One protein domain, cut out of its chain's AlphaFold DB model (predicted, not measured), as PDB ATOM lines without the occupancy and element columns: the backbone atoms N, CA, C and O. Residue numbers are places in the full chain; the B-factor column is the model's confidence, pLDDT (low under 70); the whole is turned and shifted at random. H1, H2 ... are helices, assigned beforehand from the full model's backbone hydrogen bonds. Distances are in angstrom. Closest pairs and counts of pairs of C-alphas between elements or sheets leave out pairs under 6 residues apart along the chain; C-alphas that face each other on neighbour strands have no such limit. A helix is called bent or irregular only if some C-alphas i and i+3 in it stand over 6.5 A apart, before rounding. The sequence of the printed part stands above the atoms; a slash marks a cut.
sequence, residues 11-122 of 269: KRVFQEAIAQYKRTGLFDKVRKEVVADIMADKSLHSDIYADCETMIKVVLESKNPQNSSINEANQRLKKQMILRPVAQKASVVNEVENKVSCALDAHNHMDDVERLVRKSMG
ATOM      1  N   LYS A  11       3.592 -35.254  24.706       69.62
ATOM      2  CA  LYS A  11       3.950 -34.746  26.042       69.62
ATOM      3  C   LYS A  11       5.457 -34.618  26.228       69.62
ATOM      4  O   LYS A  11       5.904 -33.640  26.820       69.62
ATOM      5  N   ARG A  12       6.238 -35.576  25.727       77.00
ATOM      6  CA  ARG A  12       7.699 -35.537  25.820       77.00
ATOM      7  C   ARG A  12       8.286 -34.402  24.983       77.00
ATOM      8  O   ARG A  12       9.079 -33.631  25.511       77.00
ATOM      9  N   VAL A  13       7.877 -34.274  23.721       73.62
ATOM     10  CA  VAL A  13       8.338 -33.196  22.827       73.62
ATOM     11  C   VAL A  13       7.955 -31.830  23.396       73.62
ATOM     12  O   VAL A  13       8.776 -30.918  23.427       73.62
ATOM     13  N   PHE A  14       6.746 -31.706  23.940       67.12
ATOM     14  CA  PHE A  14       6.286 -30.486  24.596       67.12
ATOM     15  C   PHE A  14       7.106 -30.154  25.855       67.12
ATOM     16  O   PHE A  14       7.497 -29.008  26.058       67.12
ATOM     17  N   GLN A  15       7.443 -31.148  26.682       70.75
ATOM     18  CA  GLN A  15       8.307 -30.954  27.853       70.75
ATOM     19  C   GLN A  15       9.755 -30.613  27.479       70.75
ATOM     20  O   GLN A  15      10.361 -29.762  28.132       70.75
ATOM     21  N   GLU A  16      10.314 -31.233  26.438       73.00
ATOM     22  CA  GLU A  16      11.645 -30.900  25.914       73.00
ATOM     23  C   GLU A  16      11.666 -29.474  25.337       73.00
ATOM     24  O   GLU A  16      12.596 -28.722  25.634       73.00
ATOM     25  N   ALA A  17      10.608 -29.058  24.631       66.06
ATOM     26  CA  ALA A  17      10.437 -27.688  24.152       66.06
ATOM     27  C   ALA A  17      10.358 -26.684  25.313       66.06
ATOM     28  O   ALA A  17      11.089 -25.697  25.304       66.06
ATOM     29  N   ILE A  18       9.573 -26.963  26.363       65.44
ATOM     30  CA  ILE A  18       9.518 -26.132  27.582       65.44
ATOM     31  C   ILE A  18      10.886 -26.074  28.275       65.44
ATOM     32  O   ILE A  18      11.319 -25.016  28.730       65.44
ATOM     33  N   ALA A  19      11.597 -27.197  28.364       67.69
ATOM     34  CA  ALA A  19      12.904 -27.250  29.009       67.69
ATOM     35  C   ALA A  19      13.969 -26.476  28.218       67.69
ATOM     36  O   ALA A  19      14.799 -25.786  28.811       67.69
ATOM     37  N   GLN A  20      13.956 -26.571  26.890       64.38
ATOM     38  CA  GLN A  20      14.835 -25.799  26.019       64.38
ATOM     39  C   GLN A  20      14.488 -24.312  26.091       64.38
ATOM     40  O   GLN A  20      15.371 -23.473  26.251       64.38
ATOM     41  N   TYR A  21      13.199 -23.998  26.107       65.94
ATOM     42  CA  TYR A  21      12.673 -22.659  26.287       65.94
ATOM     43  C   TYR A  21      13.140 -22.012  27.606       65.94
ATOM     44  O   TYR A  21      13.691 -20.908  27.581       65.94
ATOM     45  N   LYS A  22      13.092 -22.740  28.732       65.50
ATOM     46  CA  LYS A  22      13.673 -22.312  30.022       65.50
ATOM     47  C   LYS A  22      15.167 -21.996  29.927       65.50
ATOM     48  O   LYS A  22      15.624 -21.019  30.515       65.50
ATOM     49  N   ARG A  23      15.933 -22.774  29.154       65.94
ATOM     50  CA  ARG A  23      17.380 -22.544  28.961       65.94
ATOM     51  C   ARG A  23      17.684 -21.297  28.131       65.94
ATOM     52  O   ARG A  23      18.741 -20.705  28.323       65.94
ATOM     53  N   THR A  24      16.788 -20.888  27.232       72.69
ATOM     54  CA  THR A  24      16.998 -19.691  26.395       72.69
ATOM     55  C   THR A  24      16.755 -18.373  27.132       72.69
ATOM     56  O   THR A  24      17.190 -17.325  26.659       72.69
ATOM     57  N   GLY A  25      16.050 -18.392  28.269       75.81
ATOM     58  CA  GLY A  25      15.663 -17.171  28.984       75.81
ATOM     59  C   GLY A  25      14.662 -16.292  28.220       75.81
ATOM     60  O   GLY A  25      14.427 -15.149  28.615       75.81
ATOM     61  N   LEU A  26      14.060 -16.806  27.140       75.81
ATOM     62  CA  LEU A  26      13.083 -16.081  26.329       75.81
ATOM     63  C   LEU A  26      11.839 -15.708  27.151       75.81
ATOM     64  O   LEU A  26      11.337 -14.596  27.016       75.81
ATOM     65  N   PHE A  27      11.437 -16.563  28.097       75.56
ATOM     66  CA  PHE A  27      10.350 -16.279  29.042       75.56
ATOM     67  C   PHE A  27      10.617 -15.054  29.885       75.56
ATOM     68  O   PHE A  27       9.814 -14.129  29.937       75.56
ATOM     69  N   ASP A  28      11.795 -15.027  30.493       79.06
ATOM     70  CA  ASP A  28      12.245 -13.912  31.302       79.06
ATOM     71  C   ASP A  28      12.317 -12.618  30.505       79.06
ATOM     72  O   ASP A  28      12.059 -11.548  31.056       79.06
ATOM     73  N   LYS A  29      12.684 -12.705  29.224       84.31
ATOM     74  CA  LYS A  29      12.732 -11.559  28.322       84.31
ATOM     75  C   LYS A  29      11.326 -11.034  28.025       84.31
ATOM     76  O   LYS A  29      11.069  -9.870  28.318       84.31
ATOM     77  N   VAL A  30      10.428 -11.881  27.522       82.19
ATOM     78  CA  VAL A  30       9.054 -11.491  27.158       82.19
ATOM     79  C   VAL A  30       8.279 -11.008  28.380       82.19
ATOM     80  O   VAL A  30       7.625  -9.975  28.332       82.19
ATOM     81  N   ARG A  31       8.415 -11.690  29.518       82.06
ATOM     82  CA  ARG A  31       7.801 -11.267  30.781       82.06
ATOM     83  C   ARG A  31       8.240  -9.863  31.199       82.06
ATOM     84  O   ARG A  31       7.411  -9.069  31.626       82.06
ATOM     85  N   LYS A  32       9.536  -9.542  31.094       85.62
ATOM     86  CA  LYS A  32      10.048  -8.195  31.416       85.62
ATOM     87  C   LYS A  32       9.526  -7.136  30.451       85.62
ATOM     88  O   LYS A  32       9.290  -6.018  30.889       85.62
ATOM     89  N   GLU A  33       9.379  -7.486  29.179       86.38
ATOM     90  CA  GLU A  33       8.829  -6.612  28.143       86.38
ATOM     91  C   GLU A  33       7.359  -6.286  28.422       86.38
ATOM     92  O   GLU A  33       7.029  -5.120  28.576       86.38
ATOM     93  N   VAL A  34       6.521  -7.301  28.658       83.69
ATOM     94  CA  VAL A  34       5.103  -7.106  29.013       83.69
ATOM     95  C   VAL A  34       4.956  -6.255  30.279       83.69
ATOM     96  O   VAL A  34       4.150  -5.332  30.320       83.69
ATOM     97  N   VAL A  35       5.771  -6.498  31.314       83.94
ATOM     98  CA  VAL A  35       5.768  -5.645  32.517       83.94
ATOM     99  C   VAL A  35       6.158  -4.201  32.192       83.94
ATOM    100  O   VAL A  35       5.588  -3.278  32.767       83.94
ATOM    101  N   ALA A  36       7.127  -3.986  31.303       85.00
ATOM    102  CA  ALA A  36       7.527  -2.642  30.901       85.00
ATOM    103  C   ALA A  36       6.415  -1.925  30.122       85.00
ATOM    104  O   ALA A  36       6.175  -0.751  30.392       85.00
ATOM    105  N   ASP A  37       5.716  -2.633  29.233       85.56
ATOM    106  CA  ASP A  37       4.609  -2.094  28.440       85.56
ATOM    107  C   ASP A  37       3.438  -1.667  29.336       85.56
ATOM    108  O   ASP A  37       2.955  -0.540  29.229       85.56
ATOM    109  N   ILE A  38       3.048  -2.507  30.302       82.50
ATOM    110  CA  ILE A  38       1.981  -2.181  31.266       82.50
ATOM    111  C   ILE A  38       2.351  -0.950  32.103       82.50
ATOM    112  O   ILE A  38       1.512  -0.093  32.362       82.50
ATOM    113  N   MET A  39       3.615  -0.831  32.517       81.38
ATOM    114  CA  MET A  39       4.092   0.333  33.275       81.38
ATOM    115  C   MET A  39       4.288   1.588  32.410       81.38
ATOM    116  O   MET A  39       4.488   2.676  32.949       81.38
ATOM    117  N   ALA A  40       4.279   1.456  31.084       84.75
ATOM    118  CA  ALA A  40       4.329   2.579  30.154       84.75
ATOM    119  C   ALA A  40       2.928   3.101  29.788       84.75
ATOM    120  O   ALA A  40       2.812   4.180  29.198       84.75
ATOM    121  N   ASP A  41       1.873   2.362  30.143       85.06
ATOM    122  CA  ASP A  41       0.489   2.721  29.860       85.06
ATOM    123  C   ASP A  41       0.052   3.964  30.654       85.06
ATOM    124  O   ASP A  41      -0.089   3.975  31.881       85.06
ATOM    125  N   LYS A  42      -0.187   5.051  29.915       82.88
ATOM    126  CA  LYS A  42      -0.599   6.342  30.474       82.88
ATOM    127  C   LYS A  42      -2.018   6.315  31.039       82.88
ATOM    128  O   LYS A  42      -2.302   7.093  31.949       82.88
ATOM    129  N   SER A  43      -2.893   5.461  30.508       85.81
ATOM    130  CA  SER A  43      -4.273   5.345  30.985       85.81
ATOM    131  C   SER A  43      -4.302   4.730  32.383       85.81
ATOM    132  O   SER A  43      -4.851   5.329  33.303       85.81
ATOM    133  N   LEU A  44      -3.548   3.644  32.583       84.75
ATOM    134  CA  LEU A  44      -3.331   3.028  33.890       84.75
ATOM    135  C   LEU A  44      -2.835   4.036  34.935       84.75
ATOM    136  O   LEU A  44      -3.312   4.053  36.068       84.75
ATOM    137  N   HIS A  45      -1.882   4.893  34.560       84.31
ATOM    138  CA  HIS A  45      -1.382   5.932  35.458       84.31
ATOM    139  C   HIS A  45      -2.484   6.929  35.823       84.31
ATOM    140  O   HIS A  45      -2.653   7.239  37.000       84.31
ATOM    141  N   SER A  46      -3.246   7.399  34.833       86.06
ATOM    142  CA  SER A  46      -4.365   8.322  35.038       86.06
ATOM    143  C   SER A  46      -5.400   7.758  36.012       86.06
ATOM    144  O   SER A  46      -5.795   8.450  36.949       86.06
ATOM    145  N   ASP A  47      -5.775   6.489  35.852       86.94
ATOM    146  CA  ASP A  47      -6.749   5.821  36.720       86.94
ATOM    147  C   ASP A  47      -6.245   5.711  38.165       86.94
ATOM    148  O   ASP A  47      -6.977   5.963  39.121       86.94
ATOM    149  N   ILE A  48      -4.961   5.393  38.345       87.06
ATOM    150  CA  ILE A  48      -4.348   5.301  39.676       87.06
ATOM    151  C   ILE A  48      -4.257   6.676  40.345       87.06
ATOM    152  O   ILE A  48      -4.457   6.790  41.561       87.06
ATOM    153  N   TYR A  49      -3.967   7.723  39.571       85.50
ATOM    154  CA  TYR A  49      -4.005   9.092  40.071       85.50
ATOM    155  C   TYR A  49      -5.423   9.510  40.457       85.50
ATOM    156  O   TYR A  49      -5.582  10.104  41.521       85.50
ATOM    157  N   ALA A  50      -6.436   9.153  39.663       88.25
ATOM    158  CA  ALA A  50      -7.838   9.408  39.983       88.25
ATOM    159  C   ALA A  50      -8.252   8.722  41.299       88.25
ATOM    160  O   ALA A  50      -8.797   9.370  42.191       88.25
ATOM    161  N   ASP A  51      -7.880   7.452  41.494       86.62
ATOM    162  CA  ASP A  51      -8.130   6.710  42.741       86.62
ATOM    163  C   ASP A  51      -7.488   7.370  43.977       86.62
ATOM    164  O   ASP A  51      -7.979   7.251  45.105       86.62
ATOM    165  N   CYS A  52      -6.345   8.034  43.787       86.62
ATOM    166  CA  CYS A  52      -5.595   8.694  44.854       86.62
ATOM    167  C   CYS A  52      -5.888  10.199  44.960       86.62
ATOM    168  O   CYS A  52      -5.351  10.855  45.857       86.62
ATOM    169  N   GLU A  53      -6.738  10.747  44.088       89.94
ATOM    170  CA  GLU A  53      -6.878  12.186  43.860       89.94
ATOM    171  C   GLU A  53      -7.274  12.929  45.136       89.94
ATOM    172  O   GLU A  53      -6.644  13.917  45.499       89.94
ATOM    173  N   THR A  54      -8.272  12.423  45.864       86.75
ATOM    174  CA  THR A  54      -8.780  13.072  47.086       86.75
ATOM    175  C   THR A  54      -7.681  13.223  48.139       86.75
ATOM    176  O   THR A  54      -7.522  14.277  48.748       86.75
ATOM    177  N   MET A  55      -6.878  12.179  48.337       87.00
ATOM    178  CA  MET A  55      -5.784  12.194  49.308       87.00
ATOM    179  C   MET A  55      -4.650  13.123  48.861       87.00
ATOM    180  O   MET A  55      -4.083  13.837  49.685       87.00
ATOM    181  N   ILE A  56      -4.334  13.139  47.562       87.19
ATOM    182  CA  ILE A  56      -3.329  14.044  46.993       87.19
ATOM    183  C   ILE A  56      -3.786  15.502  47.146       87.19
ATOM    184  O   ILE A  56      -3.010  16.324  47.626       87.19
ATOM    185  N   LYS A  57      -5.052  15.813  46.835       88.12
ATOM    186  CA  LYS A  57      -5.648  17.147  47.027       88.12
ATOM    187  C   LYS A  57      -5.548  17.611  48.476       88.12
ATOM    188  O   LYS A  57      -5.051  18.702  48.718       88.12
ATOM    189  N   VAL A  58      -5.897  16.760  49.445       86.62
ATOM    190  CA  VAL A  58      -5.781  17.085  50.882       86.62
ATOM    191  C   VAL A  58      -4.349  17.465  51.276       86.62
ATOM    192  O   VAL A  58      -4.145  18.376  52.079       86.62
ATOM    193  N   VAL A  59      -3.344  16.787  50.718       87.56
ATOM    194  CA  VAL A  59      -1.935  17.117  50.972       87.56
ATOM    195  C   VAL A  59      -1.538  18.435  50.301       87.56
ATOM    196  O   VAL A  59      -0.853  19.237  50.931       87.56
ATOM    197  N   LEU A  60      -1.972  18.673  49.059       87.50
ATOM    198  CA  LEU A  60      -1.632  19.872  48.280       87.50
ATOM    199  C   LEU A  60      -2.324  21.147  48.787       87.50
ATOM    200  O   LEU A  60      -1.727  22.220  48.767       87.50
ATOM    201  N   GLU A  61      -3.566  21.044  49.252       90.38
ATOM    202  CA  GLU A  61      -4.358  22.174  49.756       90.38
ATOM    203  C   GLU A  61      -3.990  22.556  51.199       90.38
ATOM    204  O   GLU A  61      -4.342  23.636  51.687       90.38
ATOM    205  N   SER A  62      -3.249  21.695  51.901       87.50
ATOM    206  CA  SER A  62      -2.741  22.005  53.231       87.50
ATOM    207  C   SER A  62      -1.654  23.076  53.154       87.50
ATOM    208  O   SER A  62      -0.653  22.926  52.463       87.50
ATOM    209  N   LYS A  63      -1.803  24.157  53.931       84.25
ATOM    210  CA  LYS A  63      -0.786  25.225  54.013       84.25
ATOM    211  C   LYS A  63       0.531  24.762  54.645       84.25
ATOM    212  O   LYS A  63       1.550  25.403  54.433       84.25
ATOM    213  N   ASN A  64       0.491  23.697  55.449       85.38
ATOM    214  CA  ASN A  64       1.643  23.079  56.106       85.38
ATOM    215  C   ASN A  64       1.396  21.563  56.210       85.38
ATOM    216  O   ASN A  64       1.040  21.070  57.287       85.38
ATOM    217  N   PRO A  65       1.516  20.814  55.102       83.50
ATOM    218  CA  PRO A  65       1.307  19.377  55.128       83.50
ATOM    219  C   PRO A  65       2.359  18.731  56.028       83.50
ATOM    220  O   PRO A  65       3.556  18.998  55.918       83.50
ATOM    221  N   GLN A  66       1.915  17.879  56.950       90.31
ATOM    222  CA  GLN A  66       2.847  17.115  57.767       90.31
ATOM    223  C   GLN A  66       3.591  16.112  56.878       90.31
ATOM    224  O   GLN A  66       2.992  15.469  56.012       90.31
ATOM    225  N   ASN A  67       4.887  15.915  57.136       87.75
ATOM    226  CA  ASN A  67       5.690  14.911  56.429       87.75
ATOM    227  C   ASN A  67       5.064  13.508  56.500       87.75
ATOM    228  O   ASN A  67       5.205  12.726  55.565       87.75
ATOM    229  N   SER A  68       4.353  13.190  57.587       86.06
ATOM    230  CA  SER A  68       3.573  11.956  57.731       86.06
ATOM    231  C   SER A  68       2.513  11.811  56.636       86.06
ATOM    232  O   SER A  68       2.485  10.778  55.976       86.06
ATOM    233  N   SER A  69       1.709  12.847  56.386       85.62
ATOM    234  CA  SER A  69       0.644  12.844  55.372       85.62
ATOM    235  C   SER A  69       1.194  12.758  53.945       85.62
ATOM    236  O   SER A  69       0.664  12.014  53.123       85.62
ATOM    237  N   ILE A  70       2.299  13.456  53.656       86.62
ATOM    238  CA  ILE A  70       2.988  13.364  52.355       86.62
ATOM    239  C   ILE A  70       3.518  11.942  52.135       86.62
ATOM    240  O   ILE A  70       3.354  11.356  51.062       86.62
ATOM    241  N   ASN A  71       4.152  11.367  53.158       88.12
ATOM    242  CA  ASN A  71       4.702  10.020  53.085       88.12
ATOM    243  C   ASN A  71       3.607   8.964  52.932       88.12
ATOM    244  O   ASN A  71       3.776   8.043  52.139       88.12
ATOM    245  N   GLU A  72       2.489   9.108  53.639       88.06
ATOM    246  CA  GLU A  72       1.330   8.228  53.506       88.06
ATOM    247  C   GLU A  72       0.760   8.276  52.084       88.06
ATOM    248  O   GLU A  72       0.562   7.226  51.463       88.06
ATOM    249  N   ALA A  73       0.593   9.478  51.526       85.94
ATOM    250  CA  ALA A  73       0.090   9.646  50.170       85.94
ATOM    251  C   ALA A  73       1.010   9.011  49.122       85.94
ATOM    252  O   ALA A  73       0.559   8.232  48.278       85.94
ATOM    253  N   ASN A  74       2.316   9.252  49.237       86.56
ATOM    254  CA  ASN A  74       3.317   8.640  48.370       86.56
ATOM    255  C   ASN A  74       3.362   7.115  48.514       86.56
ATOM    256  O   ASN A  74       3.481   6.404  47.518       86.56
ATOM    257  N   GLN A  75       3.265   6.585  49.736       86.06
ATOM    258  CA  GLN A  75       3.248   5.140  49.957       86.06
ATOM    259  C   GLN A  75       2.015   4.491  49.333       86.06
ATOM    260  O   GLN A  75       2.135   3.451  48.683       86.06
ATOM    261  N   ARG A  76       0.840   5.103  49.490       86.06
ATOM    262  CA  ARG A  76      -0.402   4.581  48.920       86.06
ATOM    263  C   ARG A  76      -0.397   4.648  47.395       86.06
ATOM    264  O   ARG A  76      -0.741   3.643  46.776       86.06
ATOM    265  N   LEU A  77       0.070   5.750  46.804       86.75
ATOM    266  CA  LEU A  77       0.228   5.871  45.353       86.75
ATOM    267  C   LEU A  77       1.171   4.786  44.819       86.75
ATOM    268  O   LEU A  77       0.792   4.005  43.950       86.75
ATOM    269  N   LYS A  78       2.368   4.648  45.405       86.06
ATOM    270  CA  LYS A  78       3.339   3.618  44.999       86.06
ATOM    271  C   LYS A  78       2.794   2.196  45.156       86.06
ATOM    272  O   LYS A  78       3.109   1.327  44.349       86.06
ATOM    273  N   LYS A  79       1.968   1.945  46.177       86.25
ATOM    274  CA  LYS A  79       1.306   0.650  46.374       86.25
ATOM    275  C   LYS A  79       0.274   0.377  45.278       86.25
ATOM    276  O   LYS A  79       0.275  -0.720  44.728       86.25
ATOM    277  N   GLN A  80      -0.568   1.353  44.935       86.06
ATOM    278  CA  GLN A  80      -1.543   1.202  43.848       86.06
ATOM    279  C   GLN A  80      -0.859   1.011  42.494       86.06
ATOM    280  O   GLN A  80      -1.289   0.160  41.717       86.06
ATOM    281  N   MET A  81       0.282   1.676  42.280       85.12
ATOM    282  CA  MET A  81       1.116   1.470  41.095       85.12
ATOM    283  C   MET A  81       1.670   0.053  40.937       85.12
ATOM    284  O   MET A  81       2.091  -0.298  39.846       85.12
ATOM    285  N   ILE A  82       1.680  -0.767  41.991       84.31
ATOM    286  CA  ILE A  82       2.019  -2.192  41.885       84.31
ATOM    287  C   ILE A  82       0.759  -3.034  41.751       84.31
ATOM    288  O   ILE A  82       0.671  -3.905  40.890       84.31
ATOM    289  N   LEU A  83      -0.216  -2.793  42.628       83.25
ATOM    290  CA  LEU A  83      -1.373  -3.669  42.759       83.25
ATOM    291  C   LEU A  83      -2.278  -3.635  41.532       83.25
ATOM    292  O   LEU A  83      -2.810  -4.678  41.175       83.25
ATOM    293  N   ARG A  84      -2.446  -2.479  40.880       83.56
ATOM    294  CA  ARG A  84      -3.297  -2.346  39.689       83.56
ATOM    295  C   ARG A  84      -2.744  -3.116  38.476       83.56
ATOM    296  O   ARG A  84      -3.488  -3.961  37.980       83.56
ATOM    297  N   PRO A  85      -1.468  -2.950  38.060       79.19
ATOM    298  CA  PRO A  85      -0.859  -3.808  37.037       79.19
ATOM    299  C   PRO A  85      -0.949  -5.296  37.381       79.19
ATOM    300  O   PRO A  85      -1.314  -6.121  36.548       79.19
ATOM    301  N   VAL A  86      -0.652  -5.650  38.637       78.44
ATOM    302  CA  VAL A  86      -0.681  -7.046  39.082       78.44
ATOM    303  C   VAL A  86      -2.110  -7.583  39.117       78.44
ATOM    304  O   VAL A  86      -2.293  -8.761  38.868       78.44
ATOM    305  N   ALA A  87      -3.135  -6.775  39.395       74.25
ATOM    306  CA  ALA A  87      -4.532  -7.207  39.418       74.25
ATOM    307  C   ALA A  87      -5.083  -7.534  38.023       74.25
ATOM    308  O   ALA A  87      -5.985  -8.365  37.919       74.25
ATOM    309  N   GLN A  88      -4.491  -7.000  36.951       71.81
ATOM    310  CA  GLN A  88      -4.783  -7.388  35.564       71.81
ATOM    311  C   GLN A  88      -4.211  -8.782  35.207       71.81
ATOM    312  O   GLN A  88      -3.869  -9.050  34.055       71.81
ATOM    313  N   LYS A  89      -4.137  -9.694  36.194       61.06
ATOM    314  CA  LYS A  89      -3.494 -11.024  36.173       61.06
ATOM    315  C   LYS A  89      -3.746 -11.801  34.888       61.06
ATOM    316  O   LYS A  89      -2.815 -12.354  34.314       61.06
ATOM    317  N   ALA A  90      -4.998 -11.827  34.440       64.50
ATOM    318  CA  ALA A  90      -5.395 -12.560  33.246       64.50
ATOM    319  C   ALA A  90      -4.788 -11.962  31.968       64.50
ATOM    320  O   ALA A  90      -4.344 -12.709  31.109       64.50
ATOM    321  N   SER A  91      -4.700 -10.633  31.858       70.38
ATOM    322  CA  SER A  91      -4.143  -9.966  30.675       70.38
ATOM    323  C   SER A  91      -2.645 -10.222  30.539       70.38
ATOM    324  O   SER A  91      -2.185 -10.596  29.468       70.38
ATOM    325  N   VAL A  92      -1.893 -10.100  31.638       67.62
ATOM    326  CA  VAL A  92      -0.432 -10.297  31.637       67.62
ATOM    327  C   VAL A  92      -0.067 -11.740  31.310       67.62
ATOM    328  O   VAL A  92       0.817 -11.989  30.493       67.62
ATOM    329  N   VAL A  93      -0.758 -12.693  31.942       69.81
ATOM    330  CA  VAL A  93      -0.557 -14.122  31.687       69.81
ATOM    331  C   VAL A  93      -0.882 -14.434  30.232       69.81
ATOM    332  O   VAL A  93      -0.020 -14.969  29.544       69.81
ATOM    333  N   ASN A  94      -2.043 -14.009  29.729       76.00
ATOM    334  CA  ASN A  94      -2.435 -14.252  28.342       76.00
ATOM    335  C   ASN A  94      -1.461 -13.614  27.342       76.00
ATOM    336  O   ASN A  94      -1.144 -14.214  26.323       76.00
ATOM    337  N   GLU A  95      -0.960 -12.409  27.611       76.56
ATOM    338  CA  GLU A  95      -0.038 -11.729  26.701       76.56
ATOM    339  C   GLU A  95       1.338 -12.404  26.662       76.56
ATOM    340  O   GLU A  95       1.900 -12.605  25.582       76.56
ATOM    341  N   VAL A  96       1.859 -12.820  27.821       74.19
ATOM    342  CA  VAL A  96       3.085 -13.624  27.889       74.19
ATOM    343  C   VAL A  96       2.868 -14.966  27.195       74.19
ATOM    344  O   VAL A  96       3.694 -15.354  26.375       74.19
ATOM    345  N   GLU A  97       1.758 -15.653  27.464       73.31
ATOM    346  CA  GLU A  97       1.413 -16.923  26.820       73.31
ATOM    347  C   GLU A  97       1.301 -16.790  25.306       73.31
ATOM    348  O   GLU A  97       1.838 -17.638  24.603       73.31
ATOM    349  N   ASN A  98       0.689 -15.723  24.796       78.62
ATOM    350  CA  ASN A  98       0.557 -15.475  23.362       78.62
ATOM    351  C   ASN A  98       1.917 -15.211  22.704       78.62
ATOM    352  O   ASN A  98       2.250 -15.837  21.699       78.62
ATOM    353  N   LYS A  99       2.733 -14.318  23.284       72.12
ATOM    354  CA  LYS A  99       4.054 -13.954  22.735       72.12
ATOM    355  C   LYS A  99       5.054 -15.117  22.785       72.12
ATOM    356  O   LYS A  99       5.989 -15.169  21.991       72.12
ATOM    357  N   VAL A 100       4.867 -16.044  23.719       69.06
ATOM    358  CA  VAL A 100       5.759 -17.186  23.953       69.06
ATOM    359  C   VAL A 100       5.236 -18.490  23.348       69.06
ATOM    360  O   VAL A 100       6.022 -19.382  23.034       69.06
ATOM    361  N   SER A 101       3.918 -18.627  23.236       67.25
ATOM    362  CA  SER A 101       3.210 -19.890  23.006       67.25
ATOM    363  C   SER A 101       3.483 -20.967  24.078       67.25
ATOM    364  O   SER A 101       3.704 -22.131  23.752       67.25
ATOM    365  N   CYS A 102       3.480 -20.610  25.377       63.09
ATOM    366  CA  CYS A 102       3.691 -21.561  26.490       63.09
ATOM    367  C   CYS A 102       2.788 -21.278  27.705       63.09
ATOM    368  O   CYS A 102       3.102 -20.426  28.534       63.09
ATOM    369  N   ALA A 103       1.712 -22.059  27.841       57.09
ATOM    370  CA  ALA A 103       0.697 -21.906  28.891       57.09
ATOM    371  C   ALA A 103       1.117 -22.400  30.294       57.09
ATOM    372  O   ALA A 103       0.552 -21.997  31.304       57.09
ATOM    373  N   LEU A 104       2.102 -23.303  30.405       57.53
ATOM    374  CA  LEU A 104       2.384 -23.983  31.684       57.53
ATOM    375  C   LEU A 104       3.254 -23.180  32.666       57.53
ATOM    376  O   LEU A 104       3.211 -23.450  33.866       57.53
ATOM    377  N   ASP A 105       4.055 -22.226  32.186       64.62
ATOM    378  CA  ASP A 105       4.969 -21.455  33.046       64.62
ATOM    379  C   ASP A 105       4.355 -20.116  33.483       64.62
ATOM    380  O   ASP A 105       4.571 -19.685  34.613       64.62
ATOM    381  N   ALA A 106       3.549 -19.467  32.635       62.62
ATOM    382  CA  ALA A 106       3.117 -18.083  32.836       62.62
ATOM    383  C   ALA A 106       2.377 -17.840  34.158       62.62
ATOM    384  O   ALA A 106       2.682 -16.886  34.876       62.62
ATOM    385  N   HIS A 107       1.476 -18.751  34.527       64.19
ATOM    386  CA  HIS A 107       0.672 -18.621  35.741       64.19
ATOM    387  C   HIS A 107       1.481 -18.776  37.045       64.19
ATOM    388  O   HIS A 107       1.112 -18.208  38.070       64.19
ATOM    389  N   ASN A 108       2.613 -19.492  37.017       69.38
ATOM    390  CA  ASN A 108       3.464 -19.720  38.196       69.38
ATOM    391  C   ASN A 108       4.416 -18.551  38.492       69.38
ATOM    392  O   ASN A 108       5.123 -18.558  39.495       69.38
ATOM    393  N   HIS A 109       4.449 -17.546  37.620       70.81
ATOM    394  CA  HIS A 109       5.402 -16.442  37.678       70.81
ATOM    395  C   HIS A 109       4.778 -15.117  38.126       70.81
ATOM    396  O   HIS A 109       5.380 -14.056  37.950       70.81
ATOM    397  N   MET A 110       3.593 -15.160  38.735       70.50
ATOM    398  CA  MET A 110       2.898 -13.970  39.234       70.50
ATOM    399  C   MET A 110       3.706 -13.208  40.291       70.50
ATOM    400  O   MET A 110       3.792 -11.981  40.226       70.50
ATOM    401  N   ASP A 111       4.368 -13.919  41.203       77.44
ATOM    402  CA  ASP A 111       5.223 -13.295  42.222       77.44
ATOM    403  C   ASP A 111       6.444 -12.614  41.589       77.44
ATOM    404  O   ASP A 111       6.911 -11.568  42.046       77.44
ATOM    405  N   ASP A 112       6.948 -13.163  40.484       78.69
ATOM    406  CA  ASP A 112       8.032 -12.548  39.726       78.69
ATOM    407  C   ASP A 112       7.564 -11.300  38.970       78.69
ATOM    408  O   ASP A 112       8.324 -10.338  38.869       78.69
ATOM    409  N   VAL A 113       6.326 -11.284  38.466       78.06
ATOM    410  CA  VAL A 113       5.712 -10.089  37.866       78.06
ATOM    411  C   VAL A 113       5.603  -8.983  38.912       78.06
ATOM    412  O   VAL A 113       6.095  -7.881  38.678       78.06
ATOM    413  N   GLU A 114       5.056  -9.276  40.095       82.00
ATOM    414  CA  GLU A 114       4.982  -8.296  41.185       82.00
ATOM    415  C   GLU A 114       6.376  -7.777  41.570       82.00
ATOM    416  O   GLU A 114       6.585  -6.570  41.721       82.00
ATOM    417  N   ARG A 115       7.358  -8.677  41.682       83.19
ATOM    418  CA  ARG A 115       8.755  -8.332  41.973       83.19
ATOM    419  C   ARG A 115       9.359  -7.416  40.908       83.19
ATOM    420  O   ARG A 115      10.063  -6.464  41.247       83.19
ATOM    421  N   LEU A 116       9.092  -7.680  39.628       83.69
ATOM    422  CA  LEU A 116       9.554  -6.847  38.519       83.69
ATOM    423  C   LEU A 116       8.899  -5.463  38.548       83.69
ATOM    424  O   LEU A 116       9.614  -4.471  38.427       83.69
ATOM    425  N   VAL A 117       7.589  -5.380  38.793       83.25
ATOM    426  CA  VAL A 117       6.869  -4.103  38.928       83.25
ATOM    427  C   VAL A 117       7.417  -3.294  40.110       83.25
ATOM    428  O   VAL A 117       7.784  -2.130  39.949       83.25
ATOM    429  N   ARG A 118       7.584  -3.922  41.286       84.56
ATOM    430  CA  ARG A 118       8.218  -3.304  42.469       84.56
ATOM    431  C   ARG A 118       9.593  -2.733  42.145       84.56
ATOM    432  O   ARG A 118       9.888  -1.595  42.507       84.56
ATOM    433  N   LYS A 119      10.416  -3.511  41.438       84.56
ATOM    434  CA  LYS A 119      11.763  -3.110  41.029       84.56
ATOM    435  C   LYS A 119      11.744  -1.913  40.078       84.56
ATOM    436  O   LYS A 119      12.544  -1.000  40.266       84.56
ATOM    437  N   SER A 120      10.848  -1.900  39.091       80.19
ATOM    438  CA  SER A 120      10.683  -0.774  38.164       80.19
ATOM    439  C   SER A 120      10.250   0.506  38.884       80.19
ATOM    440  O   SER A 120      10.702   1.588  38.529       80.19
ATOM    441  N   MET A 121       9.468   0.375  39.959       73.12
ATOM    442  CA  MET A 121       9.032   1.486  40.813       73.12
ATOM    443  C   MET A 121      10.047   1.893  41.896       73.12
ATOM    444  O   MET A 121       9.747   2.746  42.734       73.12
ATOM    445  N   GLY A 122      11.232   1.271  41.929       77.31
ATOM    446  CA  GLY A 122      12.260   1.547  42.939       77.31
ATOM    447  C   GLY A 122      11.841   1.181  44.368       77.31
ATOM    448  O   GLY A 122      12.402   1.707  45.329       77.31
TER     449      GLY A 122
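This is residues 11 to 122 of the 269 residues of an uncharacterized protein of Steinernema carpocapsae (UniProt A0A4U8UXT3). This is a long, loose rod of helices: H2, H5 and H6 make a three-helix cluster, from which H4 and the bent H3 reach away as a two-part extension in one direction. H1 makes the opposite end, and the turn at residues 61 to 66 sticks out at the tip beyond H3 and H4. The printed part has 112 residues with six named helices, H1 to H6 in chain order, and no named strand; the class is all helix. The whole is loose, with a radius of gyration of the C-alphas of 18.4 A, and spans 67 by 22 by 17 A.

Start with the longest helix, H4, residues 67 to 87. Before it comes H3, residues 42 to 61, assigned as one helix by its hydrogen bonds but bent: C-alphas 51 and 54 are 7.7 A apart, and its arms, H3a, residues 42 to 51, and H3b, residues 54 to 61, are about perpendicular at 81 degrees. H3b and H4 form a helical hairpin at a shallow tilt of 31 degrees, opposite ways; their closest C-alphas, Val 59 and Ile 70, are 6.3 A apart. H3a touches H4 at a steep tilt of 50 degrees, closest at the C-alphas of Ile 48 and Gln 80, 6.5 A. Next look at H6, residues 103 to 120, the hub, touching three helices. Its residues 110 to 118 touch H4 at a shallow tilt of 19 degrees, opposite ways, with the closest C-alphas, Ile 82 and Val 117, 6.0 A apart. It touches H2, residues 26 to 40, closest at the C-alphas of Val 35 and Val 117, 6.7 A, and H5, residues 89 to 100, closest at those of Glu 97 and Ala 103, 5.4 A. H2 and H5 touch at a steep tilt of 47 degrees, with the C-alphas of Arg 31 and Val 96 closest at 6.0 A. H1, residues 11 to 24, touches no helix but is near H6. Every O i to N i+4 pair is within hydrogen-bond range in H1, H2, H3a, H3b and H5, but 16 of 17 in H4 and 8 of 14 in H6.

Find C-alpha 11 at (3.950, -34.746, 26.042), where H1 begins, 19.9 A long. H2 measures 21.0 A. H4 runs 29.7 A from C-alpha 67 at (5.690, 14.911, 56.429). H6, 25.1 A, ends at C-alpha 120, (10.683, -0.774, 38.164); it is irregular, with C-alphas 108 and 111 7.8 A apart and a kink of 56 degrees near residue 111.

The two farthest C-alphas, Arg 12 and Lys 63, are 67.5 A apart. The printed part has no cut, and its five links are tight. Mean pLDDT of the printed part is 79.0; residues 17 to 23 and 100 to 108 are among the 22 under 70.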